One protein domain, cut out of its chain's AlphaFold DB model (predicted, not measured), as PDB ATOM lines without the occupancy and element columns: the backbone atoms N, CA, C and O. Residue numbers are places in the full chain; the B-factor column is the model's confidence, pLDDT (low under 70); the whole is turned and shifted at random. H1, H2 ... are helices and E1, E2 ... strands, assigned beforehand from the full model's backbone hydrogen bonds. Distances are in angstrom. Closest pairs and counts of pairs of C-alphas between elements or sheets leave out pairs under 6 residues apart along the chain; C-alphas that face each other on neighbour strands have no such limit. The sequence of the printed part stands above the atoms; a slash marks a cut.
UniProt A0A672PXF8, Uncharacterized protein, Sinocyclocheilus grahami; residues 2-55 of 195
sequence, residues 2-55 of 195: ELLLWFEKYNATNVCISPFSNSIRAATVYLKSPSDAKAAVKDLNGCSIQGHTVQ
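This is residues 2 to 55 of the 195 residues of an uncharacterized protein of Sinocyclocheilus grahami (UniProt A0A672PXF8). A long two-stranded hairpin, E1 and E2, makes most of the long axis; short helix H1 sits near its strands, and H2 folds back obliquely from the end of E2 into a tail with a small turn. The 54 printed residues hold H1, E1, E2, H2 in that order, an antiparallel sheet E1 - E2, class mixed. It is compact, radius of gyration of the C-alphas 11.5 A, yet elongated, spanning 32 by 20 by 16 A.

Start at H1, residues 2 to 6; its closest C-alpha pair with E1, residues 12 to 19, is Leu 4 and Ala 12, 6.6 A. E1 and E2, residues 25 to 31, form a hairpin, antiparallel at 160 degrees; look for N 13 and O 30, 2.8 A, within hydrogen-bond range. H1 and E2 are near each other. For H2, residues 34 to 44, the closest C-alphas with E2 are Leu 31 and Ala 37, 6.3 A. H2 is apart from H1 and E1. In H1 and H2 every O i to N i+4 pair is within hydrogen-bond range.

Find C-alpha 2 at (-75.648, 1.815, 36.665), where H1 begins its 6.4 A. E1 runs 20.4 A, E2 19.6 A, and H2 15.1 A to C-alpha 44 at (-86.882, 0.682, 29.237).

The C-alphas farthest apart, Ser 21 and Ser 35, are 32.9 A apart. The printed part has no cut, and its three links are tight. Residues 48 to 49 pair antiparallel with 52 to 53. Residue 2 and residues 19 to 24 are under pLDDT 70.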
ATOM      1  N   GLU A   2     -74.756   2.802  37.307       69.94
ATOM      2  CA  GLU A   2     -75.648   1.815  36.665       69.94
ATOM      3  C   GLU A   2     -76.574   2.403  35.583       69.94
ATOM      4  O   GLU A   2     -76.716   1.808  34.523       69.94
ATOM      5  N   LEU A   3     -77.114   3.613  35.789       74.44
ATOM      6  CA  LEU A   3     -77.974   4.278  34.798       74.44
ATOM      7  C   LEU A   3     -77.266   4.599  33.473       74.44
ATOM      8  O   LEU A   3     -77.894   4.553  32.427       74.44
ATOM      9  N   LEU A   4     -75.965   4.902  33.481       75.06
ATOM     10  CA  LEU A   4     -75.242   5.154  32.227       75.06
ATOM     11  C   LEU A   4     -75.049   3.868  31.421       75.06
ATOM     12  O   LEU A   4     -75.174   3.915  30.206       75.06
ATOM     13  N   LEU A   5     -74.812   2.731  32.086       78.38
ATOM     14  CA  LEU A   5     -74.720   1.426  31.419       78.38
ATOM     15  C   LEU A   5     -76.066   1.025  30.810       78.38
ATOM     16  O   LEU A   5     -76.128   0.552  29.681       78.38
ATOM     17  N   TRP A   6     -77.161   1.271  31.531       77.19
ATOM     18  CA  TRP A   6     -78.513   1.010  31.030       77.19
ATOM     19  C   TRP A   6     -78.842   1.795  29.760       77.19
ATOM     20  O   TRP A   6     -79.560   1.298  28.893       77.19
ATOM     21  N   PHE A   7     -78.296   3.005  29.637       84.44
ATOM     22  CA  PHE A   7     -78.513   3.870  28.484       84.44
ATOM     23  C   PHE A   7     -77.328   3.917  27.502       84.44
ATOM     24  O   PHE A   7     -77.330   4.726  26.572       84.44
ATOM     25  N   GLU A   8     -76.339   3.031  27.653       81.38
ATOM     26  CA  GLU A   8     -75.140   2.985  26.805       81.38
ATOM     27  C   GLU A   8     -75.501   2.700  25.341       81.38
ATOM     28  O   GLU A   8     -75.041   3.394  24.433       81.38
ATOM     29  N   LYS A   9     -76.440   1.769  25.124       86.19
ATOM     30  CA  LYS A   9     -77.004   1.434  23.804       86.19
ATOM     31  C   LYS A   9     -77.660   2.636  23.103       86.19
ATOM     32  O   LYS A   9     -77.775   2.631  21.882       86.19
ATOM     33  N   TYR A  10     -78.076   3.657  23.856       87.94
ATOM     34  CA  TYR A  10     -78.803   4.833  23.355       87.94
ATOM     35  C   TYR A  10     -77.930   6.093  23.288       87.94
ATOM     36  O   TYR A  10     -78.452   7.207  23.252       87.94
ATOM     37  N   ASN A  11     -76.602   5.940  23.289       82.81
ATOM     38  CA  ASN A  11     -75.661   7.056  23.209       82.81
ATOM     39  C   ASN A  11     -75.867   8.102  24.320       82.81
ATOM     40  O   ASN A  11     -75.892   9.310  24.055       82.81
ATOM     41  N   ALA A  12     -76.013   7.655  25.568       83.19
ATOM     42  CA  ALA A  12     -76.095   8.566  26.701       83.19
ATOM     43  C   ALA A  12     -74.840   9.435  26.842       83.19
ATOM     44  O   ALA A  12     -73.708   8.964  26.752       83.19
ATOM     45  N   THR A  13     -75.058  10.727  27.073       80.56
ATOM     46  CA  THR A  13     -73.997  11.737  27.228       80.56
ATOM     47  C   THR A  13     -73.890  12.241  28.652       80.56
ATOM     48  O   THR A  13     -72.796  12.552  29.116       80.56
ATOM     49  N   ASN A  14     -75.018  12.327  29.353       76.38
ATOM     50  CA  ASN A  14     -75.069  12.859  30.702       76.38
ATOM     51  C   ASN A  14     -76.246  12.251  31.474       76.38
ATOM     52  O   ASN A  14     -77.273  11.906  30.888       76.38
ATOM     53  N   VAL A  15     -76.091  12.134  32.792       81.75
ATOM     54  CA  VAL A  15     -77.153  11.751  33.721       81.75
ATOM     55  C   VAL A  15     -77.142  12.729  34.886       81.75
ATOM     56  O   VAL A  15     -76.141  12.853  35.587       81.75
ATOM     57  N   CYS A  16     -78.277  13.374  35.123       78.12
ATOM     58  CA  CYS A  16     -78.519  14.203  36.293       78.12
ATOM     59  C   CYS A  16     -79.441  13.445  37.250       78.12
ATOM     60  O   CYS A  16     -80.505  12.996  36.837       78.12
ATOM     61  N   ILE A  17     -79.046  13.287  38.512       80.62
ATOM     62  CA  ILE A  17     -79.883  12.665  39.545       80.62
ATOM     63  C   ILE A  17     -80.439  13.781  40.420       80.62
ATOM     64  O   ILE A  17     -79.674  14.585  40.952       80.62
ATOM     65  N   SER A  18     -81.755  13.816  40.584       73.06
ATOM     66  CA  SER A  18     -82.426  14.811  41.412       73.06
ATOM     67  C   SER A  18     -82.777  14.190  42.768       73.06
ATOM     68  O   SER A  18     -83.548  13.226  42.807       73.06
ATOM     69  N   PRO A  19     -82.214  14.695  43.882       64.81
ATOM     70  CA  PRO A  19     -82.623  14.264  45.209       64.81
ATOM     71  C   PRO A  19     -83.966  14.915  45.556       64.81
ATOM     72  O   PRO A  19     -84.059  16.138  45.652       64.81
ATOM     73  N   PHE A  20     -85.006  14.105  45.756       66.12
ATOM     74  CA  PHE A  20     -86.285  14.580  46.281       66.12
ATOM     75  C   PHE A  20     -86.438  14.174  47.748       66.12
ATOM     76  O   PHE A  20     -86.030  13.088  48.161       66.12
ATOM     77  N   SER A  21     -87.045  15.052  48.547       59.00
ATOM     78  CA  SER A  21     -87.278  14.843  49.983       59.00
ATOM     79  C   SER A  21     -88.332  13.771  50.289       59.00
ATOM     80  O   SER A  21     -88.431  13.309  51.420       59.00
ATOM     81  N   ASN A  22     -89.104  13.348  49.287       62.41
ATOM     82  CA  ASN A  22     -90.242  12.436  49.405       62.41
ATOM     83  C   ASN A  22     -89.913  10.991  48.990       62.41
ATOM     84  O   ASN A  22     -90.779  10.317  48.443       62.41
ATOM     85  N   SER A  23     -88.662  10.554  49.183       65.62
ATOM     86  CA  SER A  23     -88.131   9.230  48.803       65.62
ATOM     87  C   SER A  23     -88.248   8.845  47.317       65.62
ATOM     88  O   SER A  23     -87.807   7.758  46.933       65.62
ATOM     89  N   ILE A  24     -88.729   9.748  46.455       66.62
ATOM     90  CA  ILE A  24     -88.703   9.585  45.002       66.62
ATOM     91  C   ILE A  24     -87.268   9.779  44.512       66.62
ATOM     92  O   ILE A  24     -86.602  10.770  44.816       66.62
ATOM     93  N   ARG A  25     -86.782   8.825  43.719       73.38
ATOM     94  CA  ARG A  25     -85.499   8.929  43.020       73.38
ATOM     95  C   ARG A  25     -85.794   9.114  41.541       73.38
ATOM     96  O   ARG A  25     -86.233   8.169  40.895       73.38
ATOM     97  N   ALA A  26     -85.559  10.312  41.012       79.25
ATOM     98  CA  ALA A  26     -85.640  10.552  39.574       79.25
ATOM     99  C   ALA A  26     -84.269  10.930  39.014       79.25
ATOM    100  O   ALA A  26     -83.434  11.535  39.694       79.25
ATOM    101  N   ALA A  27     -84.048  10.565  37.758       83.50
ATOM    102  CA  ALA A  27     -82.863  10.940  37.016       83.50
ATOM    103  C   ALA A  27     -83.256  11.388  35.607       83.50
ATOM    104  O   ALA A  27     -84.131  10.797  34.981       83.50
ATOM    105  N   THR A  28     -82.590  12.425  35.113       85.88
ATOM    106  CA  THR A  28     -82.709  12.901  33.735       85.88
ATOM    107  C   THR A  28     -81.503  12.414  32.947       85.88
ATOM    108  O   THR A  28     -80.366  12.711  33.318       85.88
ATOM    109  N   VAL A  29     -81.744  11.666  31.871       86.12
ATOM    110  CA  VAL A  29     -80.698  11.142  30.984       86.12
ATOM    111  C   VAL A  29     -80.719  11.917  29.671       86.12
ATOM    112  O   VAL A  29     -81.761  12.036  29.032       86.12
ATOM    113  N   TYR A  30     -79.559  12.423  29.262       84.44
ATOM    114  CA  TYR A  30     -79.386  13.166  28.018       84.44
ATOM    115  C   TYR A  30     -78.790  12.256  26.951       84.44
ATOM    116  O   TYR A  30     -77.716  11.677  27.140       84.44
ATOM    117  N   LEU A  31     -79.469  12.156  25.816       85.94
ATOM    118  CA  LEU A  31     -79.085  11.305  24.692       85.94
ATOM    119  C   LEU A  31     -78.718  12.174  23.488       85.94
ATOM    120  O   LEU A  31     -79.217  13.290  23.349       85.94
ATOM    121  N   LYS A  32     -77.847  11.667  22.610       84.31
ATOM    122  CA  LYS A  32     -77.390  12.421  21.425       84.31
ATOM    123  C   LYS A  32     -78.470  12.594  20.359       84.31
ATOM    124  O   LYS A  32     -78.394  13.543  19.585       84.31
ATOM    125  N   SER A  33     -79.437  11.678  20.294       83.62
ATOM    126  CA  SER A  33     -80.459  11.661  19.250       83.62
ATOM    127  C   SER A  33     -81.873  11.522  19.824       83.62
ATOM    128  O   SER A  33     -82.101  10.672  20.690       83.62
ATOM    129  N   PRO A  34     -82.864  12.264  19.291       84.12
ATOM    130  CA  PRO A  34     -84.277  12.045  19.597       84.12
ATOM    131  C   PRO A  34     -84.768  10.631  19.240       84.12
ATOM    132  O   PRO A  34     -85.646  10.093  19.915       84.12
ATOM    133  N   SER A  35     -84.199  10.002  18.201       85.00
ATOM    134  CA  SER A  35     -84.522   8.610  17.846       85.00
ATOM    135  C   SER A  35     -84.139   7.644  18.963       85.00
ATOM    136  O   SER A  35     -84.912   6.749  19.300       85.00
ATOM    137  N   ASP A  36     -82.974   7.876  19.567       88.31
ATOM    138  CA  ASP A  36     -82.431   7.053  20.644       88.31
ATOM    139  C   ASP A  36     -83.250   7.259  21.921       88.31
ATOM    140  O   ASP A  36     -83.521   6.299  22.633       88.31
ATOM    141  N   ALA A  37     -83.745   8.479  22.159       88.00
ATOM    142  CA  ALA A  37     -84.673   8.767  23.253       88.00
ATOM    143  C   ALA A  37     -86.012   8.048  23.104       88.00
ATOM    144  O   ALA A  37     -86.509   7.456  24.064       88.00
ATOM    145  N   LYS A  38     -86.577   8.030  21.893       88.00
ATOM    146  CA  LYS A  38     -87.808   7.284  21.621       88.00
ATOM    147  C   LYS A  38     -87.606   5.773  21.779       88.00
ATOM    148  O   LYS A  38     -88.473   5.107  22.341       88.00
ATOM    149  N   ALA A  39     -86.476   5.243  21.309       88.56
ATOM    150  CA  ALA A  39     -86.127   3.834  21.480       88.56
ATOM    151  C   ALA A  39     -85.928   3.477  22.963       88.56
ATOM    152  O   ALA A  39     -86.500   2.500  23.431       88.56
ATOM    153  N   ALA A  40     -85.215   4.312  23.721       89.69
ATOM    154  CA  ALA A  40     -84.981   4.103  25.147       89.69
ATOM    155  C   ALA A  40     -86.284   4.088  25.957       89.69
ATOM    156  O   ALA A  40     -86.456   3.235  26.820       89.69
ATOM    157  N   VAL A  41     -87.225   4.992  25.665       90.44
ATOM    158  CA  VAL A  41     -88.539   5.003  26.329       90.44
ATOM    159  C   VAL A  41     -89.320   3.735  26.008       90.44
ATOM    160  O   VAL A  41     -89.900   3.133  26.902       90.44
ATOM    161  N   LYS A  42     -89.316   3.297  24.747       88.56
ATOM    162  CA  LYS A  42     -90.009   2.069  24.346       88.56
ATOM    163  C   LYS A  42     -89.424   0.827  25.024       88.56
ATOM    164  O   LYS A  42     -90.181  -0.049  25.427       88.56
ATOM    165  N   ASP A  43     -88.102   0.761  25.121       88.75
ATOM    166  CA  ASP A  43     -87.391  -0.438  25.561       88.75
ATOM    167  C   ASP A  43     -87.241  -0.515  27.091       88.75
ATOM    168  O   ASP A  43     -87.146  -1.617  27.623       88.75
ATOM    169  N   LEU A  44     -87.192   0.623  27.799       87.94
ATOM    170  CA  LEU A  44     -86.882   0.682  29.237       87.94
ATOM    171  C   LEU A  44     -88.067   1.082  30.125       87.94
ATOM    172  O   LEU A  44     -88.008   0.879  31.341       87.94
ATOM    173  N   ASN A  45     -89.130   1.671  29.568       88.06
ATOM    174  CA  ASN A  45     -90.302   2.027  30.363       88.06
ATOM    175  C   ASN A  45     -91.016   0.765  30.862       88.06
ATOM    176  O   ASN A  45     -91.367  -0.114  30.079       88.06
ATOM    177  N   GLY A  46     -91.252   0.688  32.170       84.19
ATOM    178  CA  GLY A  46     -91.864  -0.475  32.810       84.19
ATOM    179  C   GLY A  46     -90.882  -1.604  33.132       84.19
ATOM    180  O   GLY A  46     -91.296  -2.628  33.673       84.19
ATOM    181  N   CYS A  47     -89.585  -1.446  32.848       84.00
ATOM    182  CA  CYS A  47     -88.586  -2.431  33.250       84.00
ATOM    183  C   CYS A  47     -88.330  -2.386  34.761       84.00
ATOM    184  O   CYS A  47     -88.292  -1.318  35.374       84.00
ATOM    185  N   SER A  48     -88.089  -3.554  35.355       81.19
ATOM    186  CA  SER A  48     -87.748  -3.662  36.773       81.19
ATOM    187  C   SER A  48     -86.243  -3.512  37.000       81.19
ATOM    188  O   SER A  48     -85.460  -4.358  36.569       81.19
ATOM    189  N   ILE A  49     -85.836  -2.477  37.736       78.25
ATOM    190  CA  ILE A  49     -84.474  -2.302  38.257       78.25
ATOM    191  C   ILE A  49     -84.484  -2.664  39.737       78.25
ATOM    192  O   ILE A  49     -85.198  -2.046  40.521       78.25
ATOM    193  N   GLN A  50     -83.701  -3.673  40.135       74.69
ATOM    194  CA  GLN A  50     -83.608  -4.116  41.537       74.69
ATOM    195  C   GLN A  50     -84.992  -4.392  42.170       74.69
ATOM    196  O   GLN A  50     -85.260  -4.004  43.303       74.69
ATOM    197  N   GLY A  51     -85.909  -4.998  41.408       80.44
ATOM    198  CA  GLY A  51     -87.280  -5.289  41.850       80.44
ATOM    199  C   GLY A  51     -88.262  -4.109  41.796       80.44
ATOM    200  O   GLY A  51     -89.429  -4.295  42.122       80.44
ATOM    201  N   HIS A  52     -87.829  -2.924  41.358       81.56
ATOM    202  CA  HIS A  52     -88.665  -1.726  41.264       81.56
ATOM    203  C   HIS A  52     -88.965  -1.389  39.807       81.56
ATOM    204  O   HIS A  52     -88.050  -1.307  38.991       81.56
ATOM    205  N   THR A  53     -90.236  -1.149  39.486       84.44
ATOM    206  CA  THR A  53     -90.639  -0.740  38.134       84.44
ATOM    207  C   THR A  53     -90.180   0.688  37.870       84.44
ATOM    208  O   THR A  53     -90.508   1.601  38.629       84.44
ATOM    209  N   VAL A  54     -89.435   0.889  36.788       85.94
ATOM    210  CA  VAL A  54     -88.942   2.205  36.385       85.94
ATOM    211  C   VAL A  54     -89.862   2.808  35.339       85.94
ATOM    212  O   VAL A  54     -90.184   2.176  34.335       85.94
ATOM    213  N   GLN A  55     -90.260   4.056  35.568       86.44
ATOM    214  CA  GLN A  55     -90.986   4.846  34.585       86.44
ATOM    215  C   GLN A  55     -89.994   5.689  33.793       86.44
ATOM    216  O   GLN A  55     -89.236   6.477  34.364       86.44
TER     217      GLN A  55